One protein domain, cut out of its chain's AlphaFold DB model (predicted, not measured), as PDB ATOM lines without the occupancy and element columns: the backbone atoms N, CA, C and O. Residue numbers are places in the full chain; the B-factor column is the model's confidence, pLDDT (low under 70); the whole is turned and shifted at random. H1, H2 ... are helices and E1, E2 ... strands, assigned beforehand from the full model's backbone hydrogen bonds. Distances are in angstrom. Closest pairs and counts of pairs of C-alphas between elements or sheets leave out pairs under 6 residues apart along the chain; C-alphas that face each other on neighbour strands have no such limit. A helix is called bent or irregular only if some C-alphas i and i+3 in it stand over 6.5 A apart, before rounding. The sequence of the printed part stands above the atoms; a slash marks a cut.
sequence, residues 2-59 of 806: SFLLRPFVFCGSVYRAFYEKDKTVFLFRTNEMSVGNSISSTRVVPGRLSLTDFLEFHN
ATOM      1  N   SER A   2     144.683 119.997  43.257       82.88
ATOM      2  CA  SER A   2     143.488 119.178  42.938       82.88
ATOM      3  C   SER A   2     143.301 117.902  43.776       82.88
ATOM      4  O   SER A   2     142.170 117.481  43.996       82.88
ATOM      5  N   PHE A   3     144.390 117.296  44.254       89.50
ATOM      6  CA  PHE A   3     144.355 116.167  45.187       89.50
ATOM      7  C   PHE A   3     143.795 116.550  46.568       89.50
ATOM      8  O   PHE A   3     142.929 115.849  47.076       89.50
ATOM      9  N   LEU A   4     144.228 117.682  47.137       90.81
ATOM     10  CA  LEU A   4     143.831 118.143  48.478       90.81
ATOM     11  C   LEU A   4     142.374 118.626  48.546       90.81
ATOM     12  O   LEU A   4     141.771 118.623  49.613       90.81
ATOM     13  N   LEU A   5     141.783 118.990  47.404       90.12
ATOM     14  CA  LEU A   5     140.368 119.375  47.304       90.12
ATOM     15  C   LEU A   5     139.403 118.172  47.352       90.12
ATOM     16  O   LEU A   5     138.181 118.341  47.316       90.12
ATOM     17  N   ARG A   6     139.927 116.941  47.382       89.75
ATOM     18  CA  ARG A   6     139.132 115.710  47.490       89.75
ATOM     19  C   ARG A   6     138.818 115.397  48.962       89.75
ATOM     20  O   ARG A   6     139.547 115.836  49.847       89.75
ATOM     21  N   PRO A   7     137.743 114.640  49.244       91.38
ATOM     22  CA  PRO A   7     137.548 114.056  50.565       91.38
ATOM     23  C   PRO A   7     138.585 112.954  50.828       91.38
ATOM     24  O   PRO A   7     138.915 112.173  49.932       91.38
ATOM     25  N   PHE A   8     139.053 112.870  52.068       93.88
ATOM     26  CA  PHE A   8     139.928 111.820  52.583       93.88
ATOM     27  C   PHE A   8     139.119 110.904  53.496       93.88
ATOM     28  O   PHE A   8     138.355 111.388  54.326       93.88
ATOM     29  N   VAL A   9     139.269 109.588  53.356       92.75
ATOM     30  CA  VAL A   9     138.566 108.622  54.209       92.75
ATOM     31  C   VAL A   9     139.584 107.890  55.068       92.75
ATOM     32  O   VAL A   9     140.381 107.107  54.557       92.75
ATOM     33  N   PHE A  10     139.533 108.130  56.376       91.56
ATOM     34  CA  PHE A  10     140.365 107.445  57.364       91.56
ATOM     35  C   PHE A  10     139.465 106.745  58.373       91.56
ATOM     36  O   PHE A  10     138.582 107.372  58.961       91.56
ATOM     37  N   CYS A  11     139.668 105.435  58.552       88.81
ATOM     38  CA  CYS A  11     138.899 104.610  59.490       88.81
ATOM     39  C   CYS A  11     137.370 104.814  59.360       88.81
ATOM     40  O   CYS A  11     136.662 104.961  60.354       88.81
ATOM     41  N   GLY A  12     136.866 104.904  58.121       86.38
ATOM     42  CA  GLY A  12     135.440 105.091  57.814       86.38
ATOM     43  C   GLY A  12     134.886 106.508  58.027       86.38
ATOM     44  O   GLY A  12     133.722 106.753  57.723       86.38
ATOM     45  N   SER A  13     135.694 107.453  58.513       91.69
ATOM     46  CA  SER A  13     135.308 108.861  58.662       91.69
ATOM     47  C   SER A  13     135.818 109.704  57.501       91.69
ATOM     48  O   SER A  13     136.906 109.457  56.983       91.69
ATOM     49  N   VAL A  14     135.037 110.711  57.116       93.75
ATOM     50  CA  VAL A  14     135.362 111.623  56.017       93.75
ATOM     51  C   VAL A  14     136.037 112.876  56.566       93.75
ATOM     52  O   VAL A  14     135.585 113.473  57.542       93.75
ATOM     53  N   TYR A  15     137.130 113.266  55.927       95.19
ATOM     54  CA  TYR A  15     137.927 114.435  56.252       95.19
ATOM     55  C   TYR A  15     138.097 115.312  55.014       95.19
ATOM     56  O   TYR A  15     138.201 114.813  53.891       95.19
ATOM     57  N   ARG A  16     138.165 116.628  55.204       94.38
ATOM     58  CA  ARG A  16     138.452 117.587  54.132       94.38
ATOM     59  C   ARG A  16     139.558 118.535  54.554       94.38
ATOM     60  O   ARG A  16     139.538 119.039  55.672       94.38
ATOM     61  N   ALA A  17     140.500 118.792  53.650       94.62
ATOM     62  CA  ALA A  17     141.530 119.794  53.881       94.62
ATOM     63  C   ALA A  17     140.891 121.179  53.976       94.62
ATOM     64  O   ALA A  17     140.120 121.552  53.090       94.62
ATOM     65  N   PHE A  18     141.193 121.920  55.035       93.38
ATOM     66  CA  PHE A  18     140.588 123.232  55.254       93.38
ATOM     67  C   PHE A  18     141.602 124.343  55.465       93.38
ATOM     68  O   PHE A  18     141.204 125.486  55.342       93.38
ATOM     69  N   TYR A  19     142.860 124.051  55.792       92.12
ATOM     70  CA  TYR A  19     143.874 125.086  55.969       92.12
ATOM     71  C   TYR A  19     145.277 124.506  55.815       92.12
ATOM     72  O   TYR A  19     145.492 123.316  56.058       92.12
ATOM     73  N   GLU A  20     146.226 125.341  55.406       86.50
ATOM     74  CA  GLU A  20     147.651 125.024  55.435       86.50
ATOM     75  C   GLU A  20     148.380 126.012  56.341       86.50
ATOM     76  O   GLU A  20     148.146 127.218  56.277       86.50
ATOM     77  N   LYS A  21     149.243 125.477  57.200       80.19
ATOM     78  CA  LYS A  21     150.121 126.235  58.086       80.19
ATOM     79  C   LYS A  21     151.426 125.453  58.210       80.19
ATOM     80  O   LYS A  21     151.382 124.238  58.370       80.19
ATOM     81  N   ASP A  22     152.562 126.130  58.096       68.12
ATOM     82  CA  ASP A  22     153.896 125.568  58.350       68.12
ATOM     83  C   ASP A  22     154.216 124.290  57.554       68.12
ATOM     84  O   ASP A  22     154.851 123.364  58.052       68.12
ATOM     85  N   LYS A  23     153.797 124.226  56.276       73.81
ATOM     86  CA  LYS A  23     153.932 123.041  55.397       73.81
ATOM     87  C   LYS A  23     153.073 121.842  55.839       73.81
ATOM     88  O   LYS A  23     153.127 120.793  55.191       73.81
ATOM     89  N   THR A  24     152.237 122.009  56.859       83.75
ATOM     90  CA  THR A  24     151.251 121.038  57.340       83.75
ATOM     91  C   THR A  24     149.865 121.387  56.809       83.75
ATOM     92  O   THR A  24     149.396 122.524  56.877       83.75
ATOM     93  N   VAL A  25     149.173 120.388  56.258       90.19
ATOM     94  CA  VAL A  25     147.792 120.542  55.786       90.19
ATOM     95  C   VAL A  25     146.839 119.972  56.825       90.19
ATOM     96  O   VAL A  25     146.841 118.771  57.094       90.19
ATOM     97  N   PHE A  26     145.974 120.830  57.356       93.06
ATOM     98  CA  PHE A  26     145.001 120.473  58.375       93.06
ATOM     99  C   PHE A  26     143.724 119.935  57.736       93.06
ATOM    100  O   PHE A  26     143.144 120.526  56.815       93.06
ATOM    101  N   LEU A  27     143.278 118.787  58.247       94.75
ATOM    102  CA  LEU A  27     142.079 118.101  57.793       94.75
ATOM    103  C   LEU A  27     140.981 118.207  58.855       94.75
ATOM    104  O   LEU A  27     141.177 117.814  60.002       94.75
ATOM    105  N   PHE A  28     139.801 118.677  58.461       94.62
ATOM    106  CA  PHE A  28     138.624 118.721  59.321       94.62
ATOM    107  C   PHE A  28     137.765 117.476  59.102       94.62
ATOM    108  O   PHE A  28     137.441 117.137  57.961       94.62
ATOM    109  N   ARG A  29     137.381 116.800  60.189       94.88
ATOM    110  CA  ARG A  29     136.464 115.654  60.145       94.88
ATOM    111  C   ARG A  29     135.031 116.146  59.960       94.88
ATOM    112  O   ARG A  29     134.458 116.715  60.885       94.88
ATOM    113  N   THR A  30     134.443 115.887  58.799       94.12
ATOM    114  CA  THR A  30     133.110 116.390  58.451       94.12
ATOM    115  C   THR A  30     131.994 115.481  58.974       94.12
ATOM    116  O   THR A  30     132.225 114.388  59.502       94.12
ATOM    117  N   ASN A  31     130.752 115.938  58.822       93.75
ATOM    118  CA  ASN A  31     129.547 115.134  59.015       93.75
ATOM    119  C   ASN A  31     129.234 114.195  57.841       93.75
ATOM    120  O   ASN A  31     128.221 113.502  57.867       93.75
ATOM    121  N   GLU A  32     130.064 114.156  56.803       92.44
ATOM    122  CA  GLU A  32     129.825 113.305  55.644       92.44
ATOM    123  C   GLU A  32     130.075 111.828  55.976       92.44
ATOM    124  O   GLU A  32     130.926 111.479  56.797       92.44
ATOM    125  N   MET A  33     129.343 110.944  55.301       90.56
ATOM    126  CA  MET A  33     129.443 109.499  55.488       90.56
ATOM    127  C   MET A  33     130.015 108.832  54.239       90.56
ATOM    128  O   MET A  33     129.554 109.083  53.125       90.56
ATOM    129  N   SER A  34     130.996 107.949  54.421       88.25
ATOM    130  CA  SER A  34     131.497 107.100  53.339       88.25
ATOM    131  C   SER A  34     130.584 105.881  53.161       88.25
ATOM    132  O   SER A  34     130.255 105.191  54.125       88.25
ATOM    133  N   VAL A  35     130.158 105.627  51.922       84.12
ATOM    134  CA  VAL A  35     129.385 104.451  51.509       84.12
ATOM    135  C   VAL A  35     130.126 103.795  50.343       84.12
ATOM    136  O   VAL A  35     130.150 104.319  49.223       84.12
ATOM    137  N   GLY A  36     130.784 102.664  50.611       82.19
ATOM    138  CA  GLY A  36     131.707 102.034  49.661       82.19
ATOM    139  C   GLY A  36     132.849 102.979  49.271       82.19
ATOM    140  O   GLY A  36     133.472 103.593  50.130       82.19
ATOM    141  N   ASN A  37     133.079 103.152  47.966       80.12
ATOM    142  CA  ASN A  37     134.103 104.062  47.429       80.12
ATOM    143  C   ASN A  37     133.585 105.496  47.189       80.12
ATOM    144  O   ASN A  37     134.216 106.271  46.471       80.12
ATOM    145  N   SER A  38     132.424 105.852  47.747       82.88
ATOM    146  CA  SER A  38     131.757 107.138  47.512       82.88
ATOM    147  C   SER A  38     131.347 107.826  48.814       82.88
ATOM    148  O   SER A  38     131.292 107.202  49.873       82.88
ATOM    149  N   ILE A  39     131.070 109.127  48.738       85.69
ATOM    150  CA  ILE A  39     130.481 109.895  49.838       85.69
ATOM    151  C   ILE A  39     128.967 109.940  49.635       85.69
ATOM    152  O   ILE A  39     128.503 110.203  48.524       85.69
ATOM    153  N   SER A  40     128.198 109.676  50.690       83.69
ATOM    154  CA  SER A  40     126.740 109.740  50.630       83.69
ATOM    155  C   SER A  40     126.270 111.163  50.330       83.69
ATOM    156  O   SER A  40     126.704 112.112  50.976       83.69
ATOM    157  N   SER A  41     125.344 111.306  49.382       75.31
ATOM    158  CA  SER A  41     124.690 112.582  49.073       75.31
ATOM    159  C   SER A  41     123.501 112.899  49.987       75.31
ATOM    160  O   SER A  41     122.985 114.011  49.939       75.31
ATOM    161  N   THR A  42     123.045 111.934  50.793       77.56
ATOM    162  CA  THR A  42     121.810 112.046  51.593       77.56
ATOM    163  C   THR A  42     121.997 111.719  53.069       77.56
ATOM    164  O   THR A  42     121.232 112.209  53.895       77.56
ATOM    165  N   ARG A  43     122.990 110.893  53.428       83.19
ATOM    166  CA  ARG A  43     123.249 110.495  54.815       83.19
ATOM    167  C   ARG A  43     124.418 111.280  55.389       83.19
ATOM    168  O   ARG A  43     125.515 111.266  54.833       83.19
ATOM    169  N   VAL A  44     124.182 111.884  56.546       90.06
ATOM    170  CA  VAL A  44     125.188 112.582  57.349       90.06
ATOM    171  C   VAL A  44     125.256 111.972  58.745       90.06
ATOM    172  O   VAL A  44     124.316 111.320  59.200       90.06
ATOM    173  N   VAL A  45     126.380 112.166  59.421       89.12
ATOM    174  CA  VAL A  45     126.588 111.800  60.820       89.12
ATOM    175  C   VAL A  45     125.960 112.889  61.702       89.12
ATOM    176  O   VAL A  45     126.424 114.030  61.650       89.12
ATOM    177  N   PRO A  46     124.930 112.577  62.512       89.19
ATOM    178  CA  PRO A  46     124.308 113.556  63.403       89.19
ATOM    179  C   PRO A  46     125.300 114.136  64.422       89.19
ATOM    180  O   PRO A  46     126.228 113.450  64.854       89.19
ATOM    181  N   GLY A  47     125.100 115.397  64.815       86.62
ATOM    182  CA  GLY A  47     125.926 116.078  65.824       86.62
ATOM    183  C   GLY A  47     127.321 116.503  65.349       86.62
ATOM    184  O   GLY A  47     128.140 116.918  66.164       86.62
ATOM    185  N   ARG A  48     127.620 116.400  64.047       89.88
ATOM    186  CA  ARG A  48     128.854 116.917  63.439       89.88
ATOM    187  C   ARG A  48     128.539 118.040  62.460       89.88
ATOM    188  O   ARG A  48     127.505 118.015  61.794       89.88
ATOM    189  N   LEU A  49     129.473 118.978  62.336       93.56
ATOM    190  CA  LEU A  49     129.401 120.060  61.361       93.56
ATOM    191  C   LEU A  49     129.819 119.566  59.971       93.56
ATOM    192  O   LEU A  49     130.732 118.742  59.832       93.56
ATOM    193  N   SER A  50     129.169 120.079  58.927       92.69
ATOM    194  CA  SER A  50     129.759 120.023  57.590       92.69
ATOM    195  C   SER A  50     130.989 120.934  57.532       92.69
ATOM    196  O   SER A  50     131.208 121.755  58.424       92.69
ATOM    197  N   LEU A  51     131.805 120.820  56.476       92.25
ATOM    198  CA  LEU A  51     132.907 121.770  56.300       92.25
ATOM    199  C   LEU A  51     132.371 123.210  56.222       92.25
ATOM    200  O   LEU A  51     132.932 124.087  56.856       92.25
ATOM    201  N   THR A  52     131.268 123.447  55.509       90.56
ATOM    202  CA  THR A  52     130.658 124.781  55.403       90.56
ATOM    203  C   THR A  52     130.221 125.318  56.763       90.56
ATOM    204  O   THR A  52     130.537 126.460  57.075       90.56
ATOM    205  N   ASP A  53     129.554 124.495  57.579       92.75
ATOM    206  CA  ASP A  53     129.076 124.926  58.899       92.75
ATOM    207  C   ASP A  53     130.248 125.221  59.841       92.75
ATOM    208  O   ASP A  53     130.187 126.161  60.621       92.75
ATOM    209  N   PHE A  54     131.346 124.462  59.739       93.88
ATOM    210  CA  PHE A  54     132.578 124.759  60.470       93.88
ATOM    211  C   PHE A  54     133.210 126.087  60.030       93.88
ATOM    212  O   PHE A  54     133.629 126.870  60.880       93.88
ATOM    213  N   LEU A  55     133.281 126.356  58.720       93.44
ATOM    214  CA  LEU A  55     133.824 127.622  58.219       93.44
ATOM    215  C   LEU A  55     132.977 128.814  58.691       93.44
ATOM    216  O   LEU A  55     133.545 129.818  59.113       93.44
ATOM    217  N   GLU A  56     131.647 128.681  58.662       92.00
ATOM    218  CA  GLU A  56     130.716 129.714  59.134       92.00
ATOM    219  C   GLU A  56     130.793 129.903  60.656       92.00
ATOM    220  O   GLU A  56     130.782 131.029  61.140       92.00
ATOM    221  N   PHE A  57     130.946 128.811  61.410       91.94
ATOM    222  CA  PHE A  57     131.170 128.858  62.851       91.94
ATOM    223  C   PHE A  57     132.476 129.589  63.203       91.94
ATOM    224  O   PHE A  57     132.482 130.500  64.027       91.94
ATOM    225  N   HIS A  58     133.597 129.227  62.577       92.38
ATOM    226  CA  HIS A  58     134.898 129.804  62.931       92.38
ATOM    227  C   HIS A  58     135.030 131.268  62.490       92.38
ATOM    228  O   HIS A  58     135.448 132.116  63.280       92.38
ATOM    229  N   ASN A  59     134.685 131.567  61.233       93.94
ATOM    230  CA  ASN A  59     134.848 132.885  60.618       93.94
ATOM    231  C   ASN A  59     133.669 133.190  59.667       93.94
ATOM    232  O   ASN A  59     133.789 132.972  58.454       93.94
TER     233      ASN A  59
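Overview. This is residues 2 to 59 of the 806 residues of the protein "RNA-dependent RNA polymerase" of Moniliophthora roreri (strain MCA 2997) (UniProt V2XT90). A long, bent hairpin of E2 and E3 makes the core of one antiparallel sheet, strongly twisted and curled like part of a barrel, with E1 beside residues 13 to 16 of E2 and E4 beside residues 31 to 35 of E3. The short helix H1 packs over E2 and E3 with residues 51 to 55. The 58 printed residues hold E1, E2, E3, E4 and H1 along the chain, mostly strand, with sheet order E1, E2, E3, E4. The whole is compact, with a radius of gyration of the C-alphas of 11.7 A, and spans 33 by 25 by 19 A.

Arrangement. Start at E1, residues 7 to 10, an edge strand; it forms a hairpin with E2, residues 13 to 21, where N 8 and O 15 are 2.8 A apart. E2 bends by 56 degrees at residue 18 and forms a hairpin with E3, residues 24 to 35; look at N 28 and O 16, 2.8 A apart. E3 bends by 82 degrees at residue 31, then forms a hairpin with E4, residues 38 to 44, with N 40 and O 33 2.8 A apart. These four strands are a meander, each the antiparallel neighbour of the one before. E1 and E4 are only just apart, 8.2 A at the closest. H1, residues 51 to 58, is on the sheet at a height of 10.7 A and only just stands up from it, rising 42 degrees; its closest C-alpha pair with E3 is Leu 51 and Thr 30, 5.8 A. In H1 every O i to N i+4 pair is within hydrogen-bond range.

Along the chain. Find C-alpha 7 at (137.548, 114.056, 50.565), where E1 begins. E2 measures 22.8 A and E3 28.1 A from first to last C-alpha. H1 ends at C-alpha 58, (134.898, 129.804, 62.931).

Size, cuts and confidence. The C-alphas farthest apart are those of Asp 22 and Thr 42, 35.5 A. The printed part has no cut, and no link is long. Mean pLDDT of the printed part is 89.0, with residue 22 under 70.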